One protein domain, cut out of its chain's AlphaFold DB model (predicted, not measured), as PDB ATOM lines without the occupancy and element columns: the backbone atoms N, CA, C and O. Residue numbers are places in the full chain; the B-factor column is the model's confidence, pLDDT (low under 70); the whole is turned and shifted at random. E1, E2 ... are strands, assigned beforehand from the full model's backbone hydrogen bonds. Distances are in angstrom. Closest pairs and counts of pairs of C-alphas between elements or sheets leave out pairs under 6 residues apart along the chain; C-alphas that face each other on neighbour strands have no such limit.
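What this domain is: This is residues 760 to 814 of the 891 residues of an uncharacterized protein of Friedmanniomyces simplex (UniProt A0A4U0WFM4). Two small four-strand sheets stand face to face as a sandwich, E1 to E4 in one and E5 to E8 in the other, joined along one side where E4 passes to E5 and open on the other side, where the edge strands E1 and E8 stay apart. Each sheet is a chain of hairpins that twists from edge to edge. The printed part has 55 residues with eight named strands, E1 to E8 in order, and no named helix; the class is all strand, and each sheet is antiparallel. The whole is compact, with a radius of gyration of the C-alphas of 10.0 A, and only just elongated, spanning 29 by 19 by 18 A.

How they stand to each other: Begin with E1, residues 760 to 764, and E2, residues 767 to 773, a hairpin in which N 762 and O 769 are 2.8 A apart, within hydrogen-bond range. The pairing of E2 is staggered: residues 767 to 771 pair with E1, and 771 to 773 with E3, residues 779 to 781, where N 772 and O 780 are 2.9 A apart. E3 then makes a hairpin with E4, residues 784 to 786, with N 781 and O 784 at 2.9 A. These strands form a meander, each the antiparallel neighbour of the one before, and the strands' lines turn by 73 degrees from edge to edge. Cross to the second meander, E5, residues 791 to 794, E6, residues 797 to 802, E7, residues 805 to 808, and E8, residues 811 to 813, whose lines turn by 89 degrees. Here look for N 792 and O 799 at 2.8 A between E5 and E6, N 800 and O 807 at 2.8 A between E6 and E7, and N 808 and O 811 at 2.8 A between E7 and E8. Between the sheets, the closest C-alphas of E4 and E6 are those of Leu 786 and Asp 801, 6.1 A apart. The parts of the sheets that face each other are 9.5 A centre to centre.

Where its parts are: Find C-alpha 760 at (188.248, 171.347, 180.507); from there E1 runs 12.8 A to C-alpha 764. E2, the longest strand, covers 19.4 A and ends at C-alpha 773, at (181.927, 168.903, 185.714). E3 and E4 have three residues each, and E5 has four. E6 covers 15.5 A. After E7, of four residues, E8 ends at C-alpha 813, at (183.349, 169.549, 171.624).

The domain as a whole: The two C-alphas farthest apart are those of Ser 766 and Gly 776, 29.5 A. The printed part has no cut, and its links are tight. Its mean pLDDT is 84.4; residues 775 and 814 are under 70.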
ATOM      1  N   ALA A 760     187.906 171.107 181.903       76.38
ATOM      2  CA  ALA A 760     188.248 171.347 180.507       76.38
ATOM      3  C   ALA A 760     188.375 172.849 180.230       76.38
ATOM      4  O   ALA A 760     187.654 173.662 180.804       76.38
ATOM      5  N   VAL A 761     189.279 173.228 179.327       77.56
ATOM      6  CA  VAL A 761     189.462 174.624 178.911       77.56
ATOM      7  C   VAL A 761     188.801 174.827 177.550       77.56
ATOM      8  O   VAL A 761     189.116 174.127 176.590       77.56
ATOM      9  N   VAL A 762     187.876 175.782 177.478       82.25
ATOM     10  CA  VAL A 762     186.989 176.030 176.337       82.25
ATOM     11  C   VAL A 762     187.199 177.450 175.819       82.25
ATOM     12  O   VAL A 762     187.052 178.410 176.571       82.25
ATOM     13  N   THR A 763     187.501 177.611 174.530       81.19
ATOM     14  CA  THR A 763     187.701 178.937 173.920       81.19
ATOM     15  C   THR A 763     186.458 179.375 173.145       81.19
ATOM     16  O   THR A 763     186.134 178.793 172.110       81.19
ATOM     17  N   LEU A 764     185.782 180.429 173.609       82.88
ATOM     18  CA  LEU A 764     184.665 181.077 172.918       82.88
ATOM     19  C   LEU A 764     185.155 182.356 172.226       82.88
ATOM     20  O   LEU A 764     185.285 183.418 172.839       82.88
ATOM     21  N   GLY A 765     185.450 182.258 170.929       85.94
ATOM     22  CA  GLY A 765     185.975 183.377 170.143       85.94
ATOM     23  C   GLY A 765     187.362 183.810 170.626       85.94
ATOM     24  O   GLY A 765     188.350 183.144 170.337       85.94
ATOM     25  N   SER A 766     187.434 184.931 171.349       81.62
ATOM     26  CA  SER A 766     188.663 185.452 171.972       81.62
ATOM     27  C   SER A 766     188.728 185.261 173.495       81.62
ATOM     28  O   SER A 766     189.699 185.694 174.114       81.62
ATOM     29  N   GLN A 767     187.713 184.645 174.107       80.00
ATOM     30  CA  GLN A 767     187.648 184.381 175.546       80.00
ATOM     31  C   GLN A 767     187.965 182.916 175.845       80.00
ATOM     32  O   GLN A 767     187.535 182.025 175.115       80.00
ATOM     33  N   THR A 768     188.669 182.667 176.947       80.44
ATOM     34  CA  THR A 768     189.006 181.321 177.424       80.44
ATOM     35  C   THR A 768     188.305 181.075 178.753       80.44
ATOM     36  O   THR A 768     188.518 181.820 179.707       80.44
ATOM     37  N   LEU A 769     187.478 180.036 178.807       82.75
ATOM     38  CA  LEU A 769     186.648 179.655 179.947       82.75
ATOM     39  C   LEU A 769     187.097 178.300 180.502       82.75
ATOM     40  O   LEU A 769     187.595 177.452 179.758       82.75
ATOM     41  N   SER A 770     186.854 178.066 181.789       82.50
ATOM     42  CA  SER A 770     186.926 176.722 182.371       82.50
ATOM     43  C   SER A 770     185.528 176.115 182.432       82.50
ATOM     44  O   SER A 770     184.615 176.724 182.991       82.50
ATOM     45  N   ALA A 771     185.386 174.912 181.882       81.19
ATOM     46  CA  ALA A 771     184.252 174.025 182.089       81.19
ATOM     47  C   ALA A 771     184.586 173.053 183.227       81.19
ATOM     48  O   ALA A 771     185.600 172.358 183.164       81.19
ATOM     49  N   ILE A 772     183.750 173.007 184.263       83.62
ATOM     50  CA  ILE A 772     183.937 172.140 185.431       83.62
ATOM     51  C   ILE A 772     182.739 171.201 185.538       83.62
ATOM     52  O   ILE A 772     181.608 171.658 185.697       83.62
ATOM     53  N   GLU A 773     182.978 169.893 185.485       81.75
ATOM     54  CA  GLU A 773     181.927 168.903 185.714       81.75
ATOM     55  C   GLU A 773     181.608 168.788 187.214       81.75
ATOM     56  O   GLU A 773     182.498 168.723 188.071       81.75
ATOM     57  N   THR A 774     180.319 168.777 187.547       80.62
ATOM     58  CA  THR A 774     179.821 168.521 188.905       80.62
ATOM     59  C   THR A 774     179.432 167.055 189.069       80.62
ATOM     60  O   THR A 774     179.071 166.384 188.107       80.62
ATOM     61  N   SER A 775     179.410 166.555 190.306       66.12
ATOM     62  CA  SER A 775     179.023 165.169 190.623       66.12
ATOM     63  C   SER A 775     177.571 164.795 190.272       66.12
ATOM     64  O   SER A 775     177.191 163.640 190.443       66.12
ATOM     65  N   GLY A 776     176.763 165.742 189.782       73.75
ATOM     66  CA  GLY A 776     175.435 165.507 189.209       73.75
ATOM     67  C   GLY A 776     175.406 165.466 187.675       73.75
ATOM     68  O   GLY A 776     174.327 165.613 187.106       73.75
ATOM     69  N   GLY A 777     176.557 165.354 187.000       78.56
ATOM     70  CA  GLY A 777     176.646 165.353 185.532       78.56
ATOM     71  C   GLY A 777     176.199 166.672 184.894       78.56
ATOM     72  O   GLY A 777     175.665 166.672 183.796       78.56
ATOM     73  N   SER A 778     176.333 167.787 185.619       82.50
ATOM     74  CA  SER A 778     176.008 169.142 185.146       82.50
ATOM     75  C   SER A 778     177.297 169.952 185.003       82.50
ATOM     76  O   SER A 778     178.152 169.895 185.896       82.50
ATOM     77  N   VAL A 779     177.450 170.710 183.918       88.38
ATOM     78  CA  VAL A 779     178.696 171.425 183.593       88.38
ATOM     79  C   VAL A 779     178.594 172.896 183.988       88.38
ATOM     80  O   VAL A 779     177.702 173.610 183.536       88.38
ATOM     81  N   VAL A 780     179.531 173.386 184.801       87.31
ATOM     82  CA  VAL A 780     179.648 174.816 185.120       87.31
ATOM     83  C   VAL A 780     180.595 175.487 184.127       87.31
ATOM     84  O   VAL A 780     181.763 175.115 184.043       87.31
ATOM     85  N   LEU A 781     180.097 176.492 183.409       90.00
ATOM     86  CA  LEU A 781     180.812 177.305 182.424       90.00
ATOM     87  C   LEU A 781     180.577 178.787 182.735       90.00
ATOM     88  O   LEU A 781     179.437 179.238 182.794       90.00
ATOM     89  N   ASP A 782     181.657 179.538 182.968       83.62
ATOM     90  CA  ASP A 782     181.617 180.969 183.341       83.62
ATOM     91  C   ASP A 782     180.662 181.284 184.519       83.62
ATOM     92  O   ASP A 782     179.916 182.262 184.530       83.62
ATOM     93  N   GLY A 783     180.624 180.386 185.511       79.62
ATOM     94  CA  GLY A 783     179.737 180.478 186.678       79.62
ATOM     95  C   GLY A 783     178.273 180.087 186.429       79.62
ATOM     96  O   GLY A 783     177.516 179.968 187.391       79.62
ATOM     97  N   GLN A 784     177.863 179.831 185.185       81.62
ATOM     98  CA  GLN A 784     176.529 179.325 184.855       81.62
ATOM     99  C   GLN A 784     176.532 177.794 184.806       81.62
ATOM    100  O   GLN A 784     177.441 177.184 184.249       81.62
ATOM    101  N   THR A 785     175.520 177.160 185.403       89.19
ATOM    102  CA  THR A 785     175.381 175.693 185.413       89.19
ATOM    103  C   THR A 785     174.476 175.250 184.270       89.19
ATOM    104  O   THR A 785     173.285 175.556 184.271       89.19
ATOM    105  N   LEU A 786     175.032 174.507 183.318       89.56
ATOM    106  CA  LEU A 786     174.276 173.759 182.323       89.56
ATOM    107  C   LEU A 786     173.814 172.429 182.925       89.56
ATOM    108  O   LEU A 786     174.624 171.655 183.433       89.56
ATOM    109  N   LEU A 787     172.508 172.175 182.852       87.88
ATOM    110  CA  LEU A 787     171.923 170.854 183.083       87.88
ATOM    111  C   LEU A 787     171.879 170.087 181.747       87.88
ATOM    112  O   LEU A 787     171.611 170.727 180.724       87.88
ATOM    113  N   PRO A 788     172.012 168.749 181.736       89.25
ATOM    114  CA  PRO A 788     171.927 167.949 180.516       89.25
ATOM    115  C   PRO A 788     170.695 168.260 179.657       89.25
ATOM    116  O   PRO A 788     169.556 168.221 180.128       89.25
ATOM    117  N   GLY A 789     170.927 168.576 178.382       87.38
ATOM    118  CA  GLY A 789     169.907 168.991 177.414       87.38
ATOM    119  C   GLY A 789     169.504 170.471 177.473       87.38
ATOM    120  O   GLY A 789     168.575 170.860 176.767       87.38
ATOM    121  N   SER A 790     170.163 171.295 178.295       90.50
ATOM    122  CA  SER A 790     169.929 172.747 178.371       90.50
ATOM    123  C   SER A 790     170.903 173.534 177.494       90.50
ATOM    124  O   SER A 790     171.983 173.048 177.161       90.50
ATOM    125  N   GLU A 791     170.540 174.779 177.173       92.50
ATOM    126  CA  GLU A 791     171.379 175.719 176.421       92.50
ATOM    127  C   GLU A 791     171.525 177.060 177.153       92.50
ATOM    128  O   GLU A 791     170.586 177.542 177.789       92.50
ATOM    129  N   VAL A 792     172.697 177.684 177.028       92.81
ATOM    130  CA  VAL A 792     173.026 179.009 177.568       92.81
ATOM    131  C   VAL A 792     173.743 179.841 176.504       92.81
ATOM    132  O   VAL A 792     174.558 179.318 175.751       92.81
ATOM    133  N   THR A 793     173.480 181.147 176.432       92.81
ATOM    134  CA  THR A 793     174.202 182.041 175.509       92.81
ATOM    135  C   THR A 793     175.303 182.786 176.257       92.81
ATOM    136  O   THR A 793     175.017 183.735 176.987       92.81
ATOM    137  N   ILE A 794     176.563 182.394 176.055       89.50
ATOM    138  CA  ILE A 794     177.741 183.049 176.647       89.50
ATOM    139  C   ILE A 794     178.447 183.857 175.554       89.50
ATOM    140  O   ILE A 794     178.760 183.338 174.484       89.50
ATOM    141  N   SER A 795     178.660 185.155 175.794       88.69
ATOM    142  CA  SER A 795     179.314 186.085 174.851       88.69
ATOM    143  C   SER A 795     178.753 186.060 173.413       88.69
ATOM    144  O   SER A 795     179.469 186.302 172.445       88.69
ATOM    145  N   GLY A 796     177.449 185.781 173.270       90.38
ATOM    146  CA  GLY A 796     176.746 185.691 171.983       90.38
ATOM    147  C   GLY A 796     176.812 184.325 171.288       90.38
ATOM    148  O   GLY A 796     176.208 184.164 170.231       90.38
ATOM    149  N   VAL A 797     177.493 183.338 171.875       91.31
ATOM    150  CA  VAL A 797     177.562 181.954 171.385       91.31
ATOM    151  C   VAL A 797     176.618 181.082 172.212       91.31
ATOM    152  O   VAL A 797     176.684 181.097 173.439       91.31
ATOM    153  N   VAL A 798     175.744 180.319 171.549       92.06
ATOM    154  CA  VAL A 798     174.924 179.295 172.218       92.06
ATOM    155  C   VAL A 798     175.813 178.110 172.581       92.06
ATOM    156  O   VAL A 798     176.546 177.599 171.729       92.06
ATOM    157  N   VAL A 799     175.749 177.694 173.840       92.44
ATOM    158  CA  VAL A 799     176.466 176.555 174.404       92.44
ATOM    159  C   VAL A 799     175.443 175.599 175.011       92.44
ATOM    160  O   VAL A 799     174.684 175.992 175.896       92.44
ATOM    161  N   SER A 800     175.412 174.360 174.531       92.88
ATOM    162  CA  SER A 800     174.503 173.299 174.978       92.88
ATOM    163  C   SER A 800     175.284 172.247 175.763       92.88
ATOM    164  O   SER A 800     176.425 171.945 175.413       92.88
ATOM    165  N   ASP A 801     174.670 171.622 176.762       90.12
ATOM    166  CA  ASP A 801     175.194 170.373 177.329       90.12
ATOM    167  C   ASP A 801     174.457 169.183 176.702       90.12
ATOM    168  O   ASP A 801     173.249 169.025 176.884       90.12
ATOM    169  N   ALA A 802     175.155 168.382 175.893       86.31
ATOM    170  CA  ALA A 802     174.576 167.262 175.158       86.31
ATOM    171  C   ALA A 802     175.115 165.922 175.673       86.31
ATOM    172  O   ALA A 802     176.200 165.838 176.239       86.31
ATOM    173  N   SER A 803     174.399 164.828 175.393       80.12
ATOM    174  CA  SER A 803     174.705 163.475 175.900       80.12
ATOM    175  C   SER A 803     176.016 162.842 175.389       80.12
ATOM    176  O   SER A 803     176.205 161.639 175.538       80.12
ATOM    177  N   ILE A 804     176.878 163.621 174.729       78.50
ATOM    178  CA  ILE A 804     178.210 163.255 174.219       78.50
ATOM    179  C   ILE A 804     179.247 164.386 174.428       78.50
ATOM    180  O   ILE A 804     180.292 164.390 173.777       78.50
ATOM    181  N   GLY A 805     178.952 165.363 175.296       85.38
ATOM    182  CA  GLY A 805     179.807 166.516 175.593       85.38
ATOM    183  C   GLY A 805     179.180 167.871 175.244       85.38
ATOM    184  O   GLY A 805     178.083 167.962 174.689       85.38
ATOM    185  N   VAL A 806     179.909 168.941 175.567       87.50
ATOM    186  CA  VAL A 806     179.454 170.328 175.407       87.50
ATOM    187  C   VAL A 806     179.427 170.721 173.926       87.50
ATOM    188  O   VAL A 806     180.417 170.588 173.209       87.50
ATOM    189  N   VAL A 807     178.302 171.254 173.456       89.62
ATOM    190  CA  VAL A 807     178.121 171.785 172.098       89.62
ATOM    191  C   VAL A 807     178.307 173.295 172.123       89.62
ATOM    192  O   VAL A 807     177.758 173.973 172.980       89.62
ATOM    193  N   ILE A 808     179.072 173.844 171.182       91.31
ATOM    194  CA  ILE A 808     179.427 175.265 171.117       91.31
ATOM    195  C   ILE A 808     179.120 175.777 169.712       91.31
ATOM    196  O   ILE A 808     179.731 175.336 168.740       91.31
ATOM    197  N   GLY A 809     178.155 176.690 169.577       88.75
ATOM    198  CA  GLY A 809     177.756 177.246 168.279       88.75
ATOM    199  C   GLY A 809     177.323 176.180 167.261       88.75
ATOM    200  O   GLY A 809     177.565 176.340 166.068       88.75
ATOM    201  N   GLY A 810     176.750 175.066 167.732       84.06
ATOM    202  CA  GLY A 810     176.399 173.898 166.913       84.06
ATOM    203  C   GLY A 810     177.541 172.903 166.648       84.06
ATOM    204  O   GLY A 810     177.318 171.910 165.964       84.06
ATOM    205  N   THR A 811     178.745 173.127 167.186       81.69
ATOM    206  CA  THR A 811     179.881 172.190 167.090       81.69
ATOM    207  C   THR A 811     180.050 171.426 168.400       81.69
ATOM    208  O   THR A 811     180.340 172.034 169.427       81.69
ATOM    209  N   THR A 812     179.898 170.100 168.389       82.94
ATOM    210  CA  THR A 812     180.158 169.267 169.575       82.94
ATOM    211  C   THR A 812     181.650 169.230 169.892       82.94
ATOM    212  O   THR A 812     182.436 168.661 169.132       82.94
ATOM    213  N   LEU A 813     182.040 169.783 171.037       76.00
ATOM    214  CA  LEU A 813     183.349 169.549 171.624       76.00
ATOM    215  C   LEU A 813     183.271 168.236 172.413       76.00
ATOM    216  O   LEU A 813     182.858 168.215 173.570       76.00
ATOM    217  N   VAL A 814     183.634 167.127 171.760       56.12
ATOM    218  CA  VAL A 814     183.759 165.822 172.425       56.12
ATOM    219  C   VAL A 814     184.943 165.895 173.385       56.12
ATOM    220  O   VAL A 814     186.096 165.670 173.015       56.12
TER     221      VAL A 814